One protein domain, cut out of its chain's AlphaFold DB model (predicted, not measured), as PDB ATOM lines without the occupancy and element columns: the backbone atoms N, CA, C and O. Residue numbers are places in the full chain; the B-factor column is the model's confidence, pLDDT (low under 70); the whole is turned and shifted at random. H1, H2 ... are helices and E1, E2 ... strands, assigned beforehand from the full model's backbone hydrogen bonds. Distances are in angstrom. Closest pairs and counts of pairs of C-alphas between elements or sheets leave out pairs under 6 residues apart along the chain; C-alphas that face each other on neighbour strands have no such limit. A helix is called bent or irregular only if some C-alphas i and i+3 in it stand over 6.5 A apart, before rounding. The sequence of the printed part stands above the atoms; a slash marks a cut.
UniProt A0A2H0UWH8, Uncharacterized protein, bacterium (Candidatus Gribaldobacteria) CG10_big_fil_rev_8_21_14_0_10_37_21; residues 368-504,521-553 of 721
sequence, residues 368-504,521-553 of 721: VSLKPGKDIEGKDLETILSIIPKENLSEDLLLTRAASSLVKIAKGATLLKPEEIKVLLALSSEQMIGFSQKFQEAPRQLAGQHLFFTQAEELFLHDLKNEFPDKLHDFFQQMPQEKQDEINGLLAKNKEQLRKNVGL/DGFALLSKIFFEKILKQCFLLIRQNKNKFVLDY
ATOM      1  N   VAL A 368      54.608 101.041 175.252       80.94
ATOM      2  CA  VAL A 368      53.693 101.443 174.205       80.94
ATOM      3  C   VAL A 368      53.395 102.920 174.417       80.94
ATOM      4  O   VAL A 368      52.776 103.294 175.412       80.94
ATOM      5  N   SER A 369      53.835 103.758 173.484       88.88
ATOM      6  CA  SER A 369      53.530 105.189 173.472       88.88
ATOM      7  C   SER A 369      52.714 105.552 172.237       88.88
ATOM      8  O   SER A 369      52.618 104.773 171.286       88.88
ATOM      9  N   LEU A 370      52.102 106.733 172.240       90.94
ATOM     10  CA  LEU A 370      51.467 107.289 171.049       90.94
ATOM     11  C   LEU A 370      52.440 108.213 170.322       90.94
ATOM     12  O   LEU A 370      53.229 108.930 170.938       90.94
ATOM     13  N   LYS A 371      52.349 108.235 168.992       92.81
ATOM     14  CA  LYS A 371      53.029 109.230 168.160       92.81
ATOM     15  C   LYS A 371      52.665 110.641 168.650       92.81
ATOM     16  O   LYS A 371      51.507 110.861 169.013       92.81
ATOM     17  N   PRO A 372      53.597 111.612 168.609       92.31
ATOM     18  CA  PRO A 372      53.332 112.973 169.069       92.31
ATOM     19  C   PRO A 372      52.041 113.561 168.477       92.31
ATOM     20  O   PRO A 372      51.812 113.491 167.267       92.31
ATOM     21  N   GLY A 373      51.188 114.119 169.341       94.19
ATOM     22  CA  GLY A 373      49.905 114.720 168.955       94.19
ATOM     23  C   GLY A 373      48.821 113.726 168.524       94.19
ATOM     24  O   GLY A 373      47.826 114.138 167.926       94.19
ATOM     25  N   LYS A 374      49.000 112.422 168.770       95.94
ATOM     26  CA  LYS A 374      47.958 111.406 168.580       95.94
ATOM     27  C   LYS A 374      47.350 111.009 169.919       95.94
ATOM     28  O   LYS A 374      48.055 110.913 170.914       95.94
ATOM     29  N   ASP A 375      46.051 110.735 169.887       94.50
ATOM     30  CA  ASP A 375      45.280 110.215 171.013       94.50
ATOM     31  C   ASP A 375      44.448 109.001 170.565       94.50
ATOM     32  O   ASP A 375      44.138 108.858 169.371       94.50
ATOM     33  N   ILE A 376      44.114 108.121 171.508       92.50
ATOM     34  CA  ILE A 376      43.181 107.010 171.315       92.50
ATOM     35  C   ILE A 376      41.845 107.430 171.902       92.50
ATOM     36  O   ILE A 376      41.678 107.564 173.110       92.50
ATOM     37  N   GLU A 377      40.861 107.611 171.032       91.12
ATOM     38  CA  GLU A 377      39.533 107.998 171.472       91.12
ATOM     39  C   GLU A 377      38.873 106.767 172.113       91.12
ATOM     40  O   GLU A 377      38.674 105.755 171.448       91.12
ATOM     41  N   GLY A 378      38.537 106.821 173.409       89.94
ATOM     42  CA  GLY A 378      37.959 105.670 174.127       89.94
ATOM     43  C   GLY A 378      36.699 105.108 173.456       89.94
ATOM     44  O   GLY A 378      36.508 103.892 173.394       89.94
ATOM     45  N   LYS A 379      35.914 105.988 172.825       93.25
ATOM     46  CA  LYS A 379      34.749 105.616 172.016       93.25
ATOM     47  C   LYS A 379      35.090 104.678 170.852       93.25
ATOM     48  O   LYS A 379      34.220 103.931 170.423       93.25
ATOM     49  N   ASP A 380      36.318 104.697 170.327       93.56
ATOM     50  CA  ASP A 380      36.724 103.840 169.211       93.56
ATOM     51  C   ASP A 380      36.825 102.380 169.667       93.56
ATOM     52  O   ASP A 380      36.327 101.476 168.996       93.56
ATOM     53  N   LEU A 381      37.421 102.159 170.845       92.56
ATOM     54  CA  LEU A 381      37.501 100.845 171.491       92.56
ATOM     55  C   LEU A 381      36.105 100.334 171.841       92.56
ATOM     56  O   LEU A 381      35.773  99.195 171.528       92.56
ATOM     57  N   GLU A 382      35.281 101.189 172.449       93.75
ATOM     58  CA  GLU A 382      33.895 100.859 172.791       93.75
ATOM     59  C   GLU A 382      33.069 100.543 171.543       93.75
ATOM     60  O   GLU A 382      32.296  99.590 171.551       93.75
ATOM     61  N   THR A 383      33.276 101.275 170.447       94.44
ATOM     62  CA  THR A 383      32.613 101.010 169.165       94.44
ATOM     63  C   THR A 383      32.963  99.612 168.662       94.44
ATOM     64  O   THR A 383      32.056  98.848 168.332       94.44
ATOM     65  N   ILE A 384      34.246  99.238 168.663       94.81
ATOM     66  CA  ILE A 384      34.686  97.905 168.221       94.81
ATOM     67  C   ILE A 384      34.163  96.821 169.172       94.81
ATOM     68  O   ILE A 384      33.618  95.822 168.715       94.81
ATOM     69  N   LEU A 385      34.252  97.016 170.488       94.12
ATOM     70  CA  LEU A 385      33.746  96.049 171.468       94.12
ATOM     71  C   LEU A 385      32.223  95.892 171.421       94.12
ATOM     72  O   LEU A 385      31.715  94.795 171.640       94.12
ATOM     73  N   SER A 386      31.483  96.960 171.112       94.69
ATOM     74  CA  SER A 386      30.016  96.935 171.074       94.69
ATOM     75  C   SER A 386      29.457  95.995 170.006       94.69
ATOM     76  O   SER A 386      28.343  95.488 170.157       94.69
ATOM     77  N   ILE A 387      30.233  95.738 168.948       95.19
ATOM     78  CA  ILE A 387      29.843  94.849 167.853       95.19
ATOM     79  C   ILE A 387      30.344  93.415 168.036       95.19
ATOM     80  O   ILE A 387      29.916  92.551 167.285       95.19
ATOM     81  N   ILE A 388      31.215  93.126 169.008       94.06
ATOM     82  CA  ILE A 388      31.754  91.774 169.223       94.06
ATOM     83  C   ILE A 388      30.795  90.970 170.122       94.06
ATOM     84  O   ILE A 388      30.323  91.491 171.141       94.06
ATOM     85  N   PRO A 389      30.461  89.711 169.773       93.25
ATOM     86  CA  PRO A 389      29.619  88.867 170.616       93.25
ATOM     87  C   PRO A 389      30.356  88.493 171.908       93.25
ATOM     88  O   PRO A 389      31.488  88.025 171.858       93.25
ATOM     89  N   LYS A 390      29.709  88.708 173.061       92.38
ATOM     90  CA  LYS A 390      30.275  88.405 174.393       92.38
ATOM     91  C   LYS A 390      30.036  86.967 174.851       92.38
ATOM     92  O   LYS A 390      30.727  86.468 175.731       92.38
ATOM     93  N   GLU A 391      29.028  86.324 174.283       91.50
ATOM     94  CA  GLU A 391      28.584  84.982 174.635       91.50
ATOM     95  C   GLU A 391      28.058  84.270 173.390       91.50
ATOM     96  O   GLU A 391      27.712  84.913 172.391       91.50
ATOM     97  N   ASN A 392      27.999  82.940 173.456       88.69
ATOM     98  CA  ASN A 392      27.332  82.145 172.435       88.69
ATOM     99  C   ASN A 392      25.836  82.475 172.443       88.69
ATOM    100  O   ASN A 392      25.168  82.341 173.468       88.69
ATOM    101  N   LEU A 393      25.305  82.887 171.294       89.38
ATOM    102  CA  LEU A 393      23.865  83.042 171.124       89.38
ATOM    103  C   LEU A 393      23.231  81.656 170.973       89.38
ATOM    104  O   LEU A 393      23.777  80.800 170.281       89.38
ATOM    105  N   SER A 394      22.061  81.445 171.580       92.25
ATOM    106  CA  SER A 394      21.268  80.239 171.320       92.25
ATOM    107  C   SER A 394      20.951  80.130 169.828       92.25
ATOM    108  O   SER A 394      20.631  81.146 169.203       92.25
ATOM    109  N   GLU A 395      20.962  78.913 169.294       91.00
ATOM    110  CA  GLU A 395      20.771  78.630 167.868       91.00
ATOM    111  C   GLU A 395      19.506  79.289 167.290       91.00
ATOM    112  O   GLU A 395      19.597  80.011 166.301       91.00
ATOM    113  N   ASP A 396      18.361  79.191 167.973       92.88
ATOM    114  CA  ASP A 396      17.097  79.816 167.542       92.88
ATOM    115  C   ASP A 396      17.180  81.346 167.421       92.88
ATOM    116  O   ASP A 396      16.664  81.966 166.481       92.88
ATOM    117  N   LEU A 397      17.843  81.980 168.393       91.81
ATOM    118  CA  LEU A 397      18.027  83.428 168.430       91.81
ATOM    119  C   LEU A 397      18.982  83.882 167.327       91.81
ATOM    120  O   LEU A 397      18.726  84.904 166.683       91.81
ATOM    121  N   LEU A 398      20.060  83.120 167.113       92.69
ATOM    122  CA  LEU A 398      21.024  83.342 166.043       92.69
ATOM    123  C   LEU A 398      20.334  83.217 164.681       92.69
ATOM    124  O   LEU A 398      20.370  84.175 163.911       92.69
ATOM    125  N   LEU A 399      19.621  82.110 164.436       93.06
ATOM    126  CA  LEU A 399      18.844  81.853 163.219       93.06
ATOM    127  C   LEU A 399      17.885  83.003 162.911       93.06
ATOM    128  O   LEU A 399      17.942  83.605 161.837       93.06
ATOM    129  N   THR A 400      17.049  83.375 163.879       94.38
ATOM    130  CA  THR A 400      16.017  84.399 163.678       94.38
ATOM    131  C   THR A 400      16.619  85.786 163.434       94.38
ATOM    132  O   THR A 400      16.213  86.503 162.511       94.38
ATOM    133  N   ARG A 401      17.590  86.203 164.258       96.31
ATOM    134  CA  ARG A 401      18.146  87.562 164.188       96.31
ATOM    135  C   ARG A 401      19.106  87.734 163.015       96.31
ATOM    136  O   ARG A 401      19.034  88.767 162.347       96.31
ATOM    137  N   ALA A 402      19.960  86.752 162.729       96.12
ATOM    138  CA  ALA A 402      20.883  86.831 161.599       96.12
ATOM    139  C   ALA A 402      20.105  86.846 160.279       96.12
ATOM    140  O   ALA A 402      20.356  87.721 159.451       96.12
ATOM    141  N   ALA A 403      19.078  85.999 160.126       96.19
ATOM    142  CA  ALA A 403      18.181  86.026 158.970       96.19
ATOM    143  C   ALA A 403      17.572  87.419 158.740       96.19
ATOM    144  O   ALA A 403      17.603  87.947 157.626       96.19
ATOM    145  N   SER A 404      17.072  88.065 159.802       96.81
ATOM    146  CA  SER A 404      16.527  89.421 159.698       96.81
ATOM    147  C   SER A 404      17.574  90.451 159.261       96.81
ATOM    148  O   SER A 404      17.233  91.367 158.506       96.81
ATOM    149  N   SER A 405      18.816  90.345 159.734       97.56
ATOM    150  CA  SER A 405      19.915  91.223 159.313       97.56
ATOM    151  C   SER A 405      20.274  91.001 157.841       97.56
ATOM    152  O   SER A 405      20.432  91.969 157.096       97.56
ATOM    153  N   LEU A 406      20.317  89.746 157.384       96.88
ATOM    154  CA  LEU A 406      20.585  89.401 155.985       96.88
ATOM    155  C   LEU A 406      19.495  89.917 155.043       96.88
ATOM    156  O   LEU A 406      19.819  90.481 154.000       96.88
ATOM    157  N   VAL A 407      18.217  89.843 155.433       97.31
ATOM    158  CA  VAL A 407      17.104  90.448 154.676       97.31
ATOM    159  C   VAL A 407      17.299  91.960 154.501       97.31
ATOM    160  O   VAL A 407      17.012  92.503 153.432       97.31
ATOM    161  N   LYS A 408      17.805  92.669 155.521       97.81
ATOM    162  CA  LYS A 408      18.100  94.111 155.414       97.81
ATOM    163  C   LYS A 408      19.230  94.381 154.430       97.81
ATOM    164  O   LYS A 408      19.088  95.264 153.584       97.81
ATOM    165  N   ILE A 409      20.313  93.606 154.499       96.75
ATOM    166  CA  ILE A 409      21.428  93.715 153.548       96.75
ATOM    167  C   ILE A 409      20.936  93.420 152.121       96.75
ATOM    168  O   ILE A 409      21.206  94.206 151.215       96.75
ATOM    169  N   ALA A 410      20.135  92.367 151.922       96.38
ATOM    170  CA  ALA A 410      19.548  92.009 150.628       96.38
ATOM    171  C   ALA A 410      18.602  93.092 150.072       96.38
ATOM    172  O   ALA A 410      18.479  93.253 148.858       96.38
ATOM    173  N   LYS A 411      17.970  93.892 150.944       97.00
ATOM    174  CA  LYS A 411      17.193  95.099 150.586       97.00
ATOM    175  C   LYS A 411      18.056  96.322 150.246       97.00
ATOM    176  O   LYS A 411      17.508  97.359 149.884       97.00
ATOM    177  N   GLY A 412      19.381  96.227 150.356       95.38
ATOM    178  CA  GLY A 412      20.313  97.313 150.050       95.38
ATOM    179  C   GLY A 412      20.829  98.087 151.257       95.38
ATOM    180  O   GLY A 412      21.495  99.105 151.061       95.38
ATOM    181  N   ALA A 413      20.557  97.638 152.488       96.06
ATOM    182  CA  ALA A 413      21.098  98.290 153.675       96.06
ATOM    183  C   ALA A 413      22.628  98.149 153.731       96.06
ATOM    184  O   ALA A 413      23.179  97.055 153.631       96.06
ATOM    185  N   THR A 414      23.310  99.276 153.926       93.94
ATOM    186  CA  THR A 414      24.768  99.356 154.129       93.94
ATOM    187  C   THR A 414      25.143  99.759 155.551       93.94
ATOM    188  O   THR A 414      26.324  99.801 155.883       93.94
ATOM    189  N   LEU A 415      24.143 100.055 156.381       94.88
ATOM    190  CA  LEU A 415      24.277 100.404 157.785       94.88
ATOM    191  C   LEU A 415      23.419  99.437 158.594       94.88
ATOM    192  O   LEU A 415      22.228  99.282 158.316       94.88
ATOM    193  N   LEU A 416      24.038  98.811 159.585       96.12
ATOM    194  CA  LEU A 416      23.382  97.947 160.553       96.12
ATOM    195  C   LEU A 416      23.594  98.508 161.954       96.12
ATOM    196  O   LEU A 416      24.589  99.181 162.228       96.12
ATOM    197  N   LYS A 417      22.651  98.223 162.847       96.62
ATOM    198  CA  LYS A 417      22.803  98.515 164.272       96.62
ATOM    199  C   LYS A 417      23.903  97.620 164.865       96.62
ATOM    200  O   LYS A 417      24.060  96.492 164.398       96.62
ATOM    201  N   PRO A 418      24.603  98.045 165.931       95.94
ATOM    202  CA  PRO A 418      25.643  97.229 166.561       95.94
ATOM    203  C   PRO A 418      25.191  95.806 166.920       95.94
ATOM    204  O   PRO A 418      25.897  94.848 166.626       95.94
ATOM    205  N   GLU A 419      23.972  95.647 167.443       96.06
ATOM    206  CA  GLU A 419      23.406  94.328 167.770       96.06
ATOM    207  C   GLU A 419      23.168  93.438 166.540       96.06
ATOM    208  O   GLU A 419      23.242  92.217 166.629       96.06
ATOM    209  N   GLU A 420      22.913  94.027 165.375       97.06
ATOM    210  CA  GLU A 420      22.740  93.285 164.124       97.06
ATOM    211  C   GLU A 420      24.090  92.826 163.572       97.06
ATOM    212  O   GLU A 420      24.203  91.698 163.095       97.06
ATOM    213  N   ILE A 421      25.121  93.674 163.685       96.38
ATOM    214  CA  ILE A 421      26.505  93.323 163.341       96.38
ATOM    215  C   ILE A 421      26.993  92.204 164.259       96.38
ATOM    216  O   ILE A 421      27.529  91.217 163.770       96.38
ATOM    217  N   LYS A 422      26.742  92.321 165.566       95.50
ATOM    218  CA  LYS A 422      27.115  91.328 166.579       95.50
ATOM    219  C   LYS A 422      26.558  89.946 166.282       95.50
ATOM    220  O   LYS A 422      27.290  88.964 166.328       95.50
ATOM    221  N   VAL A 423      25.276  89.878 165.935       95.62
ATOM    222  CA  VAL A 423      24.619  88.622 165.563       95.62
ATOM    223  C   VAL A 423      25.236  88.020 164.299       95.62
ATOM    224  O   VAL A 423      25.412  86.810 164.235       95.62
ATOM    225  N   LEU A 424      25.598  88.840 163.307       95.38
ATOM    226  CA  LEU A 424      26.288  88.340 162.118       95.38
ATOM    227  C   LEU A 424      27.703  87.857 162.462       95.38
ATOM    228  O   LEU A 424      28.073  86.760 162.070       95.38
ATOM    229  N   LEU A 425      28.476  88.607 163.251       94.19
ATOM    230  CA  LEU A 425      29.817  88.190 163.681       94.19
ATOM    231  C   LEU A 425      29.812  86.896 164.505       94.19
ATOM    232  O   LEU A 425      30.772  86.133 164.429       94.19
ATOM    233  N   ALA A 426      28.726  86.610 165.229       93.56
ATOM    234  CA  ALA A 426      28.553  85.351 165.955       93.56
ATOM    235  C   ALA A 426      28.523  84.109 165.039       93.56
ATOM    236  O   ALA A 426      28.748  83.002 165.521       93.56
ATOM    237  N   LEU A 427      28.323  84.269 163.723       89.56
ATOM    238  CA  LEU A 427      28.439  83.174 162.749       89.56
ATOM    239  C   LEU A 427      29.888  82.662 162.602       89.56
ATOM    240  O   LEU A 427      30.104  81.508 162.233       89.56
ATOM    241  N   SER A 428      30.889  83.492 162.915       78.88
ATOM    242  CA  SER A 428      32.316  83.209 162.694       78.88
ATOM    243  C   SER A 428      33.084  82.731 163.933       78.88
ATOM    244  O   SER A 428      34.290  82.935 164.026       78.88
ATOM    245  N   SER A 429      32.423  81.958 164.803       67.44
ATOM    246  CA  SER A 429      33.036  81.031 165.777       67.44
ATOM    247  C   SER A 429      33.661  81.592 167.070       67.44
ATOM    248  O   SER A 429      33.687  82.793 167.342       67.44
ATOM    249  N   GLU A 430      34.157  80.637 167.870       72.44
ATOM    250  CA  GLU A 430      34.768  80.721 169.203       72.44
ATOM    251  C   GLU A 430      35.888  81.757 169.334       72.44
ATOM    252  O   GLU A 430      36.079  82.294 170.419       72.44
ATOM    253  N   GLN A 431      36.604  82.089 168.255       76.31
ATOM    254  CA  GLN A 431      37.686  83.082 168.287       76.31
ATOM    255  C   GLN A 431      37.176  84.481 168.660       76.31
ATOM    256  O   GLN A 431      37.812  85.178 169.450       76.31
ATOM    257  N   MET A 432      35.995  84.871 168.160       86.50
ATOM    258  CA  MET A 432      35.345  86.133 168.540       86.50
ATOM    259  C   MET A 432      34.989  86.149 170.026       86.50
ATOM    260  O   MET A 432      35.160  87.163 170.703       86.50
ATOM    261  N   ILE A 433      34.547  85.005 170.547       83.88
ATOM    262  CA  ILE A 433      34.201  84.856 171.958       83.88
ATOM    263  C   ILE A 433      35.463  84.867 172.812       83.88
ATOM    264  O   ILE A 433      35.505  85.618 173.779       83.88
ATOM    265  N   GLY A 434      36.516  84.141 172.434       81.38
ATOM    266  CA  GLY A 434      37.810  84.167 173.114       81.38
ATOM    267  C   GLY A 434      38.418  85.570 173.136       81.38
ATOM    268  O   GLY A 434      38.904  86.024 174.173       81.38
ATOM    269  N   PHE A 435      38.300  86.314 172.033       88.25
ATOM    270  CA  PHE A 435      38.672  87.725 171.983       88.25
ATOM    271  C   PHE A 435      37.824  88.571 172.947       88.25
ATOM    272  O   PHE A 435      38.371  89.356 173.719       88.25
ATOM    273  N   SER A 436      36.501  88.386 172.964       88.88
ATOM    274  CA  SER A 436      35.599  89.110 173.872       88.88
ATOM    275  C   SER A 436      35.842  88.789 175.352       88.88
ATOM    276  O   SER A 436      35.787  89.674 176.198       88.88
ATOM    277  N   GLN A 437      36.168  87.533 175.669       85.69
ATOM    278  CA  GLN A 437      36.497  87.076 177.016       85.69
ATOM    279  C   GLN A 437      37.826  87.671 177.470       85.69
ATOM    280  O   GLN A 437      37.964  88.055 178.629       85.69
ATOM    281  N   LYS A 438      38.787  87.795 176.547       84.38
ATOM    282  CA  LYS A 438      40.062  88.465 176.797       84.38
ATOM    283  C   LYS A 438      39.899  89.975 177.002       84.38
ATOM    284  O   LYS A 438      40.623  90.553 177.810       84.38
ATOM    285  N   PHE A 439      38.956  90.607 176.303       89.94
ATOM    286  CA  PHE A 439      38.695  92.048 176.354       89.94
ATOM    287  C   PHE A 439      37.237  92.345 176.729       89.94
ATOM    288  O   PHE A 439      36.488  92.929 175.947       89.94
ATOM    289  N   GLN A 440      36.826  91.952 177.940       85.56
ATOM    290  CA  GLN A 440      35.452  92.188 178.418       85.56
ATOM    291  C   GLN A 440      35.093  93.681 178.463       85.56
ATOM    292  O   GLN A 440      33.937  94.065 178.240       85.56
ATOM    293  N   GLU A 441      36.107  94.506 178.727       86.44
ATOM    294  CA  GLU A 441      36.055  95.961 178.757       86.44
ATOM    295  C   GLU A 441      37.159  96.559 177.882       86.44
ATOM    296  O   GLU A 441      38.197  95.932 177.637       86.44
ATOM    297  N   ALA A 442      36.945  97.800 177.433       83.88
ATOM    298  CA  ALA A 442      37.952  98.548 176.699       83.88
ATOM    299  C   ALA A 442      39.204  98.699 177.575       83.88
ATOM    300  O   ALA A 442      39.114  99.245 178.683       83.88
ATOM    301  N   PRO A 443      40.382  98.241 177.114       86.06
ATOM    302  CA  PRO A 443      41.592  98.401 177.893       86.06
ATOM    303  C   PRO A 443      41.860  99.892 178.111       86.06
ATOM    304  O   PRO A 443      41.953 100.679 177.171       86.06
ATOM    305  N   ARG A 444      41.984 100.292 179.380       87.31
ATOM    306  CA  ARG A 444      42.273 101.688 179.751       87.31
ATOM    307  C   ARG A 444      43.742 102.053 179.545       87.31
ATOM    308  O   ARG A 444      44.080 103.218 179.399       87.31
ATOM    309  N   GLN A 445      44.611 101.050 179.557       87.19
ATOM    310  CA  GLN A 445      46.055 101.210 179.457       87.19
ATOM    311  C   GLN A 445      46.495 101.174 177.988       87.19
ATOM    312  O   GLN A 445      46.104 100.248 177.278       87.19
ATOM    313  N   LEU A 446      47.353 102.107 177.548       87.31
ATOM    314  CA  LEU A 446      47.866 102.175 176.162       87.31
ATOM    315  C   LEU A 446      48.418 100.834 175.667       87.31
ATOM    316  O   LEU A 446      48.161 100.414 174.545       87.31
ATOM    317  N   ALA A 447      49.135 100.144 176.543       80.50
ATOM    318  CA  ALA A 447      49.703  98.828 176.313       80.50
ATOM    319  C   ALA A 447      48.622  97.780 175.967       80.50
ATOM    320  O   ALA A 447      48.699  97.089 174.948       80.50
ATOM    321  N   GLY A 448      47.552  97.738 176.768       86.38
ATOM    322  CA  GLY A 448      46.378  96.907 176.503       86.38
ATOM    323  C   GLY A 448      45.621  97.331 175.243       86.38
ATOM    324  O   GLY A 448      45.134  96.471 174.517       86.38
ATOM    325  N   GLN A 449      45.563  98.631 174.938       92.62
ATOM    326  CA  GLN A 449      44.939  99.154 173.717       92.62
ATOM    327  C   GLN A 449      45.706  98.741 172.462       92.62
ATOM    328  O   GLN A 449      45.100  98.268 171.506       92.62
ATOM    329  N   HIS A 450      47.034  98.858 172.458       90.75
ATOM    330  CA  HIS A 450      47.859  98.393 171.345       90.75
ATOM    331  C   HIS A 450      47.701  96.890 171.116       90.75
ATOM    332  O   HIS A 450      47.524  96.458 169.973       90.75
ATOM    333  N   LEU A 451      47.715  96.096 172.194       85.44
ATOM    334  CA  LEU A 451      47.463  94.660 172.112       85.44
ATOM    335  C   LEU A 451      46.068  94.378 171.538       85.44
ATOM    336  O   LEU A 451      45.941  93.565 170.625       85.44
ATOM    337  N   PHE A 452      45.045  95.086 172.021       92.88
ATOM    338  CA  PHE A 452      43.680  94.995 171.509       92.88
ATOM    339  C   PHE A 452      43.617  95.280 170.010       92.88
ATOM    340  O   PHE A 452      43.105  94.452 169.268       92.88
ATOM    341  N   PHE A 453      44.171  96.399 169.533       93.88
ATOM    342  CA  PHE A 453      44.121  96.738 168.107       93.88
ATOM    343  C   PHE A 453      44.949  95.790 167.242       93.88
ATOM    344  O   PHE A 453      44.575  95.527 166.103       93.88
ATOM    345  N   THR A 454      46.053  95.264 167.768       85.94
ATOM    346  CA  THR A 454      46.870  94.272 167.061       85.94
ATOM    347  C   THR A 454      46.089  92.980 166.854       85.94
ATOM    348  O   THR A 454      46.001  92.506 165.726       85.94
ATOM    349  N   GLN A 455      45.455  92.469 167.910       86.88
ATOM    350  CA  GLN A 455      44.648  91.254 167.838       86.88
ATOM    351  C   GLN A 455      43.320  91.463 167.105       86.88
ATOM    352  O   GLN A 455      42.862  90.567 166.409       86.88
ATOM    353  N   ALA A 456      42.708  92.645 167.211       91.94
ATOM    354  CA  ALA A 456      41.515  92.987 166.447       91.94
ATOM    355  C   ALA A 456      41.832  93.088 164.950       91.94
ATOM    356  O   ALA A 456      41.022  92.672 164.129       91.94
ATOM    357  N   GLU A 457      42.999  93.625 164.571       90.62
ATOM    358  CA  GLU A 457      43.438  93.601 163.174       90.62
ATOM    359  C   GLU A 457      43.574  92.161 162.690       90.62
ATOM    360  O   GLU A 457      43.008  91.841 161.652       90.62
ATOM    361  N   GLU A 458      44.244  91.298 163.448       81.12
ATOM    362  CA  GLU A 458      44.389  89.884 163.098       81.12
ATOM    363  C   GLU A 458      43.027  89.194 162.929       81.12
ATOM    364  O   GLU A 458      42.697  88.731 161.835       81.12
ATOM    365  N   LEU A 459      42.178  89.272 163.952       85.50
ATOM    366  CA  LEU A 459      40.861  88.645 163.975       85.50
ATOM    367  C   LEU A 459      39.947  89.138 162.850       85.50
ATOM    368  O   LEU A 459      39.303  88.348 162.164       85.50
ATOM    369  N   PHE A 460      39.849  90.453 162.644       85.50
ATOM    370  CA  PHE A 460      38.919  90.987 161.656       85.50
ATOM    371  C   PHE A 460      39.477  90.867 160.224       85.50
ATOM    372  O   PHE A 460      38.710  90.596 159.295       85.50
ATOM    373  N   LEU A 461      40.768  91.157 159.995       74.81
ATOM    374  CA  LEU A 461      41.333  91.252 158.637       74.81
ATOM    375  C   LEU A 461      41.832  89.918 158.099       74.81
ATOM    376  O   LEU A 461      41.789  89.735 156.879       74.81
ATOM    377  N   HIS A 462      42.311  89.031 158.969       66.94
ATOM    378  CA  HIS A 462      42.794  87.718 158.569       66.94
ATOM    379  C   HIS A 462      41.715  86.664 158.793       66.94
ATOM    380  O   HIS A 462      41.248  86.088 157.814       66.94
ATOM    381  N   ASP A 463      41.248  86.471 160.021       69.44
ATOM    382  CA  ASP A 463      40.396  85.314 160.316       69.44
ATOM    383  C   ASP A 463      38.979  85.504 159.759       69.44
ATOM    384  O   ASP A 463      38.524  84.771 158.879       69.44
ATOM    385  N   LEU A 464      38.298  86.574 160.178       79.50
ATOM    386  CA  LEU A 464      36.905  86.828 159.820       79.50
ATOM    387  C   LEU A 464      36.722  87.001 158.307       79.50
ATOM    388  O   LEU A 464      35.813  86.416 157.724       79.50
ATOM    389  N   LYS A 465      37.584  87.791 157.658       78.75
ATOM    390  CA  LYS A 465      37.494  88.054 156.214       78.75
ATOM    391  C   LYS A 465      37.592  86.779 155.377       78.75
ATOM    392  O   LYS A 465      36.939  86.698 154.337       78.75
ATOM    393  N   ASN A 466      38.403  85.820 155.815       67.81
ATOM    394  CA  ASN A 466      38.591  84.565 155.102       67.81
ATOM    395  C   ASN A 466      37.466  83.568 155.411       67.81
ATOM    396  O   ASN A 466      36.968  82.938 154.491       67.81
ATOM    397  N   GLU A 467      37.022  83.464 156.666       75.69
ATOM    398  CA  GLU A 467      36.104  82.397 157.087       75.69
ATOM    399  C   GLU A 467      34.607  82.742 157.021       75.69
ATOM    400  O   GLU A 467      33.760  81.851 156.938       75.69
ATOM    401  N   PHE A 468      34.242  84.023 157.114       85.75
ATOM    402  CA  PHE A 468      32.839  84.450 157.177       85.75
ATOM    403  C   PHE A 468      31.997  84.093 155.941       85.75
ATOM    404  O   PHE A 468      30.838  83.739 156.142       85.75
ATOM    405  N   PRO A 469      32.498  84.162 154.684       85.69
ATOM    406  CA  PRO A 469      31.709  83.746 153.523       85.69
ATOM    407  C   PRO A 469      31.179  82.311 153.649       85.69
ATOM    408  O   PRO A 469      29.990  82.088 153.432       85.69
ATOM    409  N   ASP A 470      32.027  81.373 154.076       78.69
ATOM    410  CA  ASP A 470      31.638  79.967 154.229       78.69
ATOM    411  C   ASP A 470      30.666  79.786 155.389       78.69
ATOM    412  O   ASP A 470      29.658  79.099 155.264       78.69
ATOM    413  N   LYS A 471      30.919  80.465 156.514       85.31
ATOM    414  CA  LYS A 471      30.015  80.425 157.669       85.31
ATOM    415  C   LYS A 471      28.646  81.005 157.361       85.31
ATOM    416  O   LYS A 471      27.640  80.478 157.827       85.31
ATOM    417  N   LEU A 472      28.601  82.061 156.556       91.75
ATOM    418  CA  LEU A 472      27.355  82.633 156.077       91.75
ATOM    419  C   LEU A 472      26.618  81.665 155.145       91.75
ATOM    420  O   LEU A 472      25.398  81.556 155.242       91.75
ATOM    421  N   HIS A 473      27.341  80.966 154.267       88.81
ATOM    422  CA  HIS A 473      26.765  79.944 153.398       88.81
ATOM    423  C   HIS A 473      26.177  78.785 154.216       88.81
ATOM    424  O   HIS A 473      24.991  78.490 154.073       88.81
ATOM    425  N   ASP A 474      26.958  78.195 155.127       86.38
ATOM    426  CA  ASP A 474      26.518  77.115 156.022       86.38
ATOM    427  C   ASP A 474      25.274  77.520 156.824       86.38
ATOM    428  O   ASP A 474      24.314  76.759 156.928       86.38
ATOM    429  N   PHE A 475      25.282  78.740 157.368       92.44
ATOM    430  CA  PHE A 475      24.153  79.296 158.106       92.44
ATOM    431  C   PHE A 475      22.912  79.440 157.222       92.44
ATOM    432  O   PHE A 475      21.814  79.073 157.632       92.44
ATOM    433  N   PHE A 476      23.073  79.948 156.000       91.75
ATOM    434  CA  PHE A 476      21.958  80.121 155.078       91.75
ATOM    435  C   PHE A 476      21.285  78.789 154.731       91.75
ATOM    436  O   PHE A 476      20.058  78.730 154.703       91.75
ATOM    437  N   GLN A 477      22.062  77.715 154.549       90.44
ATOM    438  CA  GLN A 477      21.529  76.369 154.295       90.44
ATOM    439  C   GLN A 477      20.685  75.823 155.459       90.44
ATOM    440  O   GLN A 477      19.814  74.982 155.249       90.44
ATOM    441  N   GLN A 478      20.922  76.304 156.680       91.00
ATOM    442  CA  GLN A 478      20.175  75.914 157.880       91.00
ATOM    443  C   GLN A 478      18.910  76.759 158.098       91.00
ATOM    444  O   GLN A 478      18.078  76.424 158.941       91.00
ATOM    445  N   MET A 479      18.733  77.856 157.354       93.94
ATOM    446  CA  MET A 479      17.557  78.714 157.494       93.94
ATOM    447  C   MET A 479      16.286  78.020 156.980       93.94
ATOM    448  O   MET A 479      16.349  77.263 156.011       93.94
ATOM    449  N   PRO A 480      15.099  78.331 157.537       94.75
ATOM    450  CA  PRO A 480      13.836  77.888 156.952       94.75
ATOM    451  C   PRO A 480      13.722  78.293 155.476       94.75
ATOM    452  O   PRO A 480      14.031  79.438 155.132       94.75
ATOM    453  N   GLN A 481      13.232  77.386 154.623       95.00
ATOM    454  CA  GLN A 481      13.159  77.586 153.166       95.00
ATOM    455  C   GLN A 481      12.476  78.909 152.789       95.00
ATOM    456  O   GLN A 481      12.982  79.655 151.962       95.00
ATOM    457  N   GLU A 482      11.389  79.265 153.479       96.12
ATOM    458  CA  GLU A 482      10.665  80.524 153.260       96.12
ATOM    459  C   GLU A 482      11.568  81.764 153.389       96.12
ATOM    460  O   GLU A 482      11.425  82.735 152.644       96.12
ATOM    461  N   LYS A 483      12.523  81.742 154.328       95.12
ATOM    462  CA  LYS A 483      13.494  82.827 154.516       95.12
ATOM    463  C   LYS A 483      14.604  82.804 153.482       95.12
ATOM    464  O   LYS A 483      15.056  83.874 153.073       95.12
ATOM    465  N   GLN A 484      15.023  81.616 153.059       94.44
ATOM    466  CA  GLN A 484      15.969  81.484 151.960       94.44
ATOM    467  C   GLN A 484      15.382  82.082 150.677       94.44
ATOM    468  O   GLN A 484      16.005  82.938 150.049       94.44
ATOM    469  N   ASP A 485      14.144  81.714 150.345       95.19
ATOM    470  CA  ASP A 485      13.422  82.205 149.172       95.19
ATOM    471  C   ASP A 485      13.203  83.724 149.235       95.19
ATOM    472  O   ASP A 485      13.411  84.424 148.241       95.19
ATOM    473  N   GLU A 486      12.857  84.263 150.414       96.94
ATOM    474  CA  GLU A 486      12.740  85.711 150.636       96.94
ATOM    475  C   GLU A 486      14.057  86.433 150.306       96.94
ATOM    476  O   GLU A 486      14.067  87.404 149.544       96.94
ATOM    477  N   ILE A 487      15.180  85.968 150.865       96.00
ATOM    478  CA  ILE A 487      16.494  86.581 150.643       96.00
ATOM    479  C   ILE A 487      16.911  86.441 149.177       96.00
ATOM    480  O   ILE A 487      17.325  87.433 148.579       96.00
ATOM    481  N   ASN A 488      16.753  85.263 148.573       94.56
ATOM    482  CA  ASN A 488      17.106  85.018 147.175       94.56
ATOM    483  C   ASN A 488      16.283  85.890 146.219       94.56
ATOM    484  O   ASN A 488      16.844  86.522 145.322       94.56
ATOM    485  N   GLY A 489      14.974  86.017 146.455       95.38
ATOM    486  CA  GLY A 489      14.109  86.912 145.688       95.38
ATOM    487  C   GLY A 489      14.535  88.381 145.804       95.38
ATOM    488  O   GLY A 489      14.562  89.107 144.806       95.38
ATOM    489  N   LEU A 490      14.933  88.828 147.002       96.69
ATOM    490  CA  LEU A 490      15.458  90.180 147.226       96.69
ATOM    491  C   LEU A 490      16.814  90.402 146.550       96.69
ATOM    492  O   LEU A 490      17.028  91.461 145.958       96.69
ATOM    493  N   LEU A 491      17.715  89.422 146.608       93.94
ATOM    494  CA  LEU A 491      19.016  89.483 145.949       93.94
ATOM    495  C   LEU A 491      18.866  89.548 144.432       93.94
ATOM    496  O   LEU A 491      19.511  90.388 143.808       93.94
ATOM    497  N   ALA A 492      17.975  88.742 143.848       93.62
ATOM    498  CA  ALA A 492      17.660  88.795 142.423       93.62
ATOM    499  C   ALA A 492      17.094  90.170 142.029       93.62
ATOM    500  O   ALA A 492      17.558  90.783 141.067       93.62
ATOM    501  N   LYS A 493      16.151  90.698 142.819       96.19
ATOM    502  CA  LYS A 493      15.525  92.005 142.578       96.19
ATOM    503  C   LYS A 493      16.504  93.180 142.698       96.19
ATOM    504  O   LYS A 493      16.413  94.125 141.920       96.19
ATOM    505  N   ASN A 494      17.427  93.138 143.661       95.50
ATOM    506  CA  ASN A 494      18.308  94.263 144.000       95.50
ATOM    507  C   ASN A 494      19.761  94.088 143.512       95.50
ATOM    508  O   ASN A 494      20.610  94.925 143.829       95.50
ATOM    509  N   LYS A 495      20.066  93.035 142.739       92.62
ATOM    510  CA  LYS A 495      21.425  92.618 142.326       92.62
ATOM    511  C   LYS A 495      22.302  93.780 141.850       92.62
ATOM    512  O   LYS A 495      23.419  93.954 142.336       92.62
ATOM    513  N   GLU A 496      21.788  94.616 140.950       90.69
ATOM    514  CA  GLU A 496      22.536  95.744 140.376       90.69
ATOM    515  C   GLU A 496      22.810  96.866 141.389       90.69
ATOM    516  O   GLU A 496      23.919  97.404 141.442       90.69
ATOM    517  N   GLN A 497      21.844  97.188 142.254       93.44
ATOM    518  CA  GLN A 497      22.049  98.165 143.329       93.44
ATOM    519  C   GLN A 497      23.106  97.669 144.324       93.44
ATOM    520  O   GLN A 497      23.993  98.425 144.725       93.44
ATOM    521  N   LEU A 498      23.042  96.390 144.691       92.38
ATOM    522  CA  LEU A 498      23.981  95.744 145.603       92.38
ATOM    523  C   LEU A 498      25.405  95.694 145.022       92.38
ATOM    524  O   LEU A 498      26.357  96.059 145.713       92.38
ATOM    525  N   ARG A 499      25.558  95.353 143.733       90.38
ATOM    526  CA  ARG A 499      26.838  95.426 142.999       90.38
ATOM    527  C   ARG A 499      27.401  96.848 142.973       90.38
ATOM    528  O   ARG A 499      28.579  97.055 143.277       90.38
ATOM    529  N   LYS A 500      26.553  97.842 142.682       89.94
ATOM    530  CA  LYS A 500      26.940  99.259 142.707       89.94
ATOM    531  C   LYS A 500      27.412  99.684 144.091       89.94
ATOM    532  O   LYS A 500      28.402 100.414 144.186       89.94
ATOM    533  N   ASN A 501      26.754  99.209 145.151       86.81
ATOM    534  CA  ASN A 501      27.178  99.487 146.515       86.81
ATOM    535  C   ASN A 501      28.633  99.047 146.696       86.81
ATOM    536  O   ASN A 501      29.460  99.903 146.985       86.81
ATOM    537  N   VAL A 502      29.004  97.796 146.426       87.62
ATOM    538  CA  VAL A 502      30.390  97.283 146.581       87.62
ATOM    539  C   VAL A 502      31.390  97.762 145.512       87.62
ATOM    540  O   VAL A 502      32.469  97.204 145.358       87.62
ATOM    541  N   GLY A 503      31.067  98.807 144.742       84.12
ATOM    542  CA  GLY A 503      31.998  99.388 143.768       84.12
ATOM    543  C   GLY A 503      32.315  98.480 142.576       84.12
ATOM    544  O   GLY A 503      33.240  98.774 141.818       84.12
ATOM    545  N   LEU A 504      31.538  97.412 142.369       80.00
ATOM    546  CA  LEU A 504      31.585  96.610 141.155       80.00
ATOM    547  C   LEU A 504      30.919  97.428 140.042       80.00
ATOM    548  O   LEU A 504      29.708  97.367 139.840       80.00
ATOM    549  N   ASP A 521      26.058  83.033 143.337       75.00
ATOM    550  CA  ASP A 521      26.199  82.892 144.794       75.00
ATOM    551  C   ASP A 521      25.849  84.201 145.516       75.00
ATOM    552  O   ASP A 521      26.694  85.037 145.850       75.00
ATOM    553  N   GLY A 522      24.545  84.409 145.716       83.56
ATOM    554  CA  GLY A 522      23.981  85.556 146.428       83.56
ATOM    555  C   GLY A 522      24.664  85.846 147.777       83.56
ATOM    556  O   GLY A 522      24.782  87.007 148.182       83.56
ATOM    557  N   PHE A 523      25.208  84.814 148.427       85.69
ATOM    558  CA  PHE A 523      25.957  84.901 149.685       85.69
ATOM    559  C   PHE A 523      27.303  85.595 149.540       85.69
ATOM    560  O   PHE A 523      27.663  86.395 150.403       85.69
ATOM    561  N   ALA A 524      28.026  85.362 148.442       85.81
ATOM    562  CA  ALA A 524      29.288  86.047 148.184       85.81
ATOM    563  C   ALA A 524      29.064  87.564 148.092       85.81
ATOM    564  O   ALA A 524      29.839  88.352 148.638       85.81
ATOM    565  N   LEU A 525      27.950  87.986 147.479       89.75
ATOM    566  CA  LEU A 525      27.563  89.395 147.420       89.75
ATOM    567  C   LEU A 525      27.180  89.946 148.803       89.75
ATOM    568  O   LEU A 525      27.636  91.035 149.158       89.75
ATOM    569  N   LEU A 526      26.396  89.206 149.596       94.00
ATOM    570  CA  LEU A 526      26.046  89.591 150.972       94.00
ATOM    571  C   LEU A 526      27.287  89.731 151.864       94.00
ATOM    572  O   LEU A 526      27.448  90.756 152.527       94.00
ATOM    573  N   SER A 527      28.181  88.742 151.835       91.94
ATOM    574  CA  SER A 527      29.448  88.743 152.570       91.94
ATOM    575  C   SER A 527      30.313  89.937 152.166       91.94
ATOM    576  O   SER A 527      30.769  90.710 153.012       91.94
ATOM    577  N   LYS A 528      30.445  90.191 150.858       91.25
ATOM    578  CA  LYS A 528      31.193  91.343 150.352       91.25
ATOM    579  C   LYS A 528      30.608  92.674 150.823       91.25
ATOM    580  O   LYS A 528      31.362  93.554 151.232       91.25
ATOM    581  N   ILE A 529      29.282  92.836 150.812       94.06
ATOM    582  CA  ILE A 529      28.634  94.042 151.353       94.06
ATOM    583  C   ILE A 529      28.925  94.180 152.845       94.06
ATOM    584  O   ILE A 529      29.274  95.272 153.300       94.06
ATOM    585  N   PHE A 530      28.813  93.088 153.599       94.88
ATOM    586  CA  PHE A 530      29.089  93.090 155.027       94.88
ATOM    587  C   PHE A 530      30.512  93.580 155.327       94.88
ATOM    588  O   PHE A 530      30.681  94.524 156.098       94.88
ATOM    589  N   PHE A 531      31.533  93.078 154.634       91.88
ATOM    590  CA  PHE A 531      32.906  93.550 154.841       91.88
ATOM    591  C   PHE A 531      33.166  94.959 154.308       91.88
ATOM    592  O   PHE A 531      33.723  95.805 155.008       91.88
ATOM    593  N   GLU A 532      32.785  95.235 153.061       91.75
ATOM    594  CA  GLU A 532      33.190  96.467 152.383       91.75
ATOM    595  C   GLU A 532      32.347  97.684 152.757       91.75
ATOM    596  O   GLU A 532      32.771  98.821 152.514       91.75
ATOM    597  N   LYS A 533      31.153  97.474 153.320       93.69
ATOM    598  CA  LYS A 533      30.243  98.558 153.709       93.69
ATOM    599  C   LYS A 533      29.983  98.619 155.190       93.69
ATOM    600  O   LYS A 533      30.076  99.710 155.740       93.69
ATOM    601  N   ILE A 534      29.704  97.481 155.811       93.25
ATOM    602  CA  ILE A 534      29.296  97.459 157.214       93.25
ATOM    603  C   ILE A 534      30.539  97.462 158.119       93.25
ATOM    604  O   ILE A 534      30.691  98.361 158.941       93.25
ATOM    605  N   LEU A 535      31.497  96.553 157.909       94.31
ATOM    606  CA  LEU A 535      32.707  96.456 158.741       94.31
ATOM    607  C   LEU A 535      33.857  97.371 158.309       94.31
ATOM    608  O   LEU A 535      34.790  97.588 159.083       94.31
ATOM    609  N   LYS A 536      33.802  97.963 157.110       93.44
ATOM    610  CA  LYS A 536      34.865  98.841 156.589       93.44
ATOM    611  C   LYS A 536      35.254  99.954 157.554       93.44
ATOM    612  O   LYS A 536      36.440 100.247 157.691       93.44
ATOM    613  N   GLN A 537      34.278 100.569 158.214       90.06
ATOM    614  CA  GLN A 537      34.561 101.619 159.189       90.06
ATOM    615  C   GLN A 537      35.325 101.068 160.399       90.06
ATOM    616  O   GLN A 537      36.312 101.675 160.798       90.06
ATOM    617  N   CYS A 538      34.963  99.881 160.895       93.00
ATOM    618  CA  CYS A 538      35.672  99.221 161.994       93.00
ATOM    619  C   CYS A 538      37.115  98.867 161.610       93.00
ATOM    620  O   CYS A 538      38.035  99.146 162.370       93.00
ATOM    621  N   PHE A 539      37.348  98.343 160.402       91.81
ATOM    622  CA  PHE A 539      38.700  98.058 159.907       91.81
ATOM    623  C   PHE A 539      39.591  99.291 159.841       91.81
ATOM    624  O   PHE A 539      40.749  99.266 160.266       91.81
ATOM    625  N   LEU A 540      39.053 100.369 159.268       93.44
ATOM    626  CA  LEU A 540      39.769 101.633 159.177       93.44
ATOM    627  C   LEU A 540      40.080 102.158 160.575       93.44
ATOM    628  O   LEU A 540      41.204 102.590 160.803       93.44
ATOM    629  N   LEU A 541      39.134 102.037 161.506       94.31
ATOM    630  CA  LEU A 541      39.302 102.458 162.887       94.31
ATOM    631  C   LEU A 541      40.403 101.672 163.605       94.31
ATOM    632  O   LEU A 541      41.279 102.277 164.220       94.31
ATOM    633  N   ILE A 542      40.407 100.340 163.474       94.31
ATOM    634  CA  ILE A 542      41.431  99.459 164.051       94.31
ATOM    635  C   ILE A 542      42.818  99.845 163.527       94.31
ATOM    636  O   ILE A 542      43.723 100.111 164.313       94.31
ATOM    637  N   ARG A 543      42.985  99.946 162.202       92.75
ATOM    638  CA  ARG A 543      44.277 100.286 161.581       92.75
ATOM    639  C   ARG A 543      44.748 101.688 161.915       92.75
ATOM    640  O   ARG A 543      45.925 101.891 162.205       92.75
ATOM    641  N   GLN A 544      43.847 102.666 161.848       94.31
ATOM    642  CA  GLN A 544      44.168 104.045 162.195       94.31
ATOM    643  C   GLN A 544      44.655 104.126 163.634       94.31
ATOM    644  O   GLN A 544      45.676 104.762 163.870       94.31
ATOM    645  N   ASN A 545      43.984 103.448 164.568       95.25
ATOM    646  CA  ASN A 545      44.390 103.448 165.964       95.25
ATOM    647  C   ASN A 545      45.673 102.647 166.216       95.25
ATOM    648  O   ASN A 545      46.577 103.176 166.855       95.25
ATOM    649  N   LYS A 546      45.841 101.454 165.631       93.56
ATOM    650  CA  LYS A 546      47.092 100.677 165.724       93.56
ATOM    651  C   LYS A 546      48.307 101.477 165.240       93.56
ATOM    652  O   LYS A 546      49.347 101.511 165.888       93.56
ATOM    653  N   ASN A 547      48.165 102.195 164.128       92.75
ATOM    654  CA  ASN A 547      49.252 102.985 163.549       92.75
ATOM    655  C   ASN A 547      49.596 104.255 164.342       92.75
ATOM    656  O   ASN A 547      50.580 104.925 164.001       92.75
ATOM    657  N   LYS A 548      48.812 104.621 165.367       94.75
ATOM    658  CA  LYS A 548      49.154 105.714 166.290       94.75
ATOM    659  C   LYS A 548      50.199 105.289 167.316       94.75
ATOM    660  O   LYS A 548      50.831 106.175 167.876       94.75
ATOM    661  N   PHE A 549      50.403 103.994 167.543       92.19
ATOM    662  CA  PHE A 549      51.363 103.521 168.532       92.19
ATOM    663  C   PHE A 549      52.804 103.557 168.007       92.19
ATOM    664  O   PHE A 549      53.069 103.381 166.814       92.19
ATOM    665  N   VAL A 550      53.733 103.799 168.925       88.38
ATOM    666  CA  VAL A 550      55.174 103.609 168.775       88.38
ATOM    667  C   VAL A 550      55.598 102.651 169.875       88.38
ATOM    668  O   VAL A 550      55.314 102.886 171.052       88.38
ATOM    669  N   LEU A 551      56.257 101.568 169.480       83.19
ATOM    670  CA  LEU A 551      56.894 100.657 170.417       83.19
ATOM    671  C   LEU A 551      58.269 101.227 170.737       83.19
ATOM    672  O   LEU A 551      59.136 101.279 169.862       83.19
ATOM    673  N   ASP A 552      58.426 101.707 171.964       79.25
ATOM    674  CA  ASP A 552      59.703 102.158 172.487       79.25
ATOM    675  C   ASP A 552      60.268 101.087 173.424       79.25
ATOM    676  O   ASP A 552      59.583 100.537 174.286       79.25
ATOM    677  N   TYR A 553      61.539 100.778 173.215       69.06
ATOM    678  CA  TYR A 553      62.303  99.815 174.002       69.06
ATOM    679  C   TYR A 553      63.401 100.521 174.822       69.06
ATOM    680  O   TYR A 553      64.297  99.878 175.379       69.06
TER     681      TYR A 553
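This is residues 368 to 504 and 521 to 553 of the 721 residues of an uncharacterized protein of bacterium (Candidatus Gribaldobacteria) CG10_big_fil_rev_8_21_14_0_10_37_21 (UniProt A0A2H0UWH8). An elongated helical body has a tiny two-stranded sheet, E1 and E2, at one end and two helices, H2 and H6, set crosswise at the other. Two long bent helices, H5 and H7, run along the length between these ends in opposite ways, with H5a and H7b side by side near the sheet, while H1, H3 and H4 cover part of their sides. The printed part has 170 residues with two named strands and seven named helices, in the order E1 H1 H2 H3 H4 H5 H6 H7 E2; the sheet is antiparallel and the class is mostly helix. The whole is compact, with a radius of gyration of the C-alphas of 17.2 A, and spans 57 by 35 by 23 A.

E1 is residues 368 to 370, beginning at C-alpha 368 (53.693, 101.443, 174.205), and E2 is 549 to 552, ending at C-alpha 552 (59.703, 102.158, 172.487). H5, residues 446 to 478, was assigned as one helix by its hydrogen bonds but is bent, with C-alphas 466 and 469 7.1 A apart; its arms are H5a, 446 to 466, 29.0 A long, and H5b, 469 to 478. H7, residues 522 to 546, likewise assigned as one helix, is bent, with C-alphas 534 and 537 7.0 A apart; its arms are H7a, 522 to 534, 16.9 A long, and H7b, 537 to 546. H6, 481 to 501, 26.8 A long, is irregular, with C-alphas 493 and 496 8.2 A apart. H2 is 395 to 410, 21.9 A long; H1 is 378 to 387, H3 418 to 428 and H4 430 to 438.

E1 and E2 are antiparallel, with N 369 and O 550 3.0 A apart, within hydrogen-bond range. The closest C-alphas of E1 and H5a, Val 368 and Ala 447, are 5.2 A apart. H5a touches H7b at Phe 453 and Lys 546, closest C-alphas 5.5 A, at a steep tilt of 42 degrees, opposite ways. H7a touches H6 at Gly 522 and Leu 491, 6.3 A. H2 touches H6 with residues 403 to 410 alone, closest C-alphas Ala 410 and Leu 491, 5.3 A. H3 touches H1 at Lys 422 and Ile 387, 4.6 A. H4 is close to but not clearly touching H5a, 7.6 A between the C-alphas of Met 432 and Leu 459. Every O i to N i+4 pair is within hydrogen-bond range in H2, H4, H5b, H7a and H7b; the counts are 5 of 6 in H1, 5 of 7 in H3, and 15 of 17 in both H5a and H6.

The two C-alphas farthest apart, of Glu 482 and Tyr 553, are 58.9 A apart. Residues 505 to 520 are not printed, with 15.2 A between C-alphas 504 and 521. Of the links printed whole, none is long. Mean pLDDT of the printed part is 90.1; residues 429, 462 to 463, 466 and 553 are under 70.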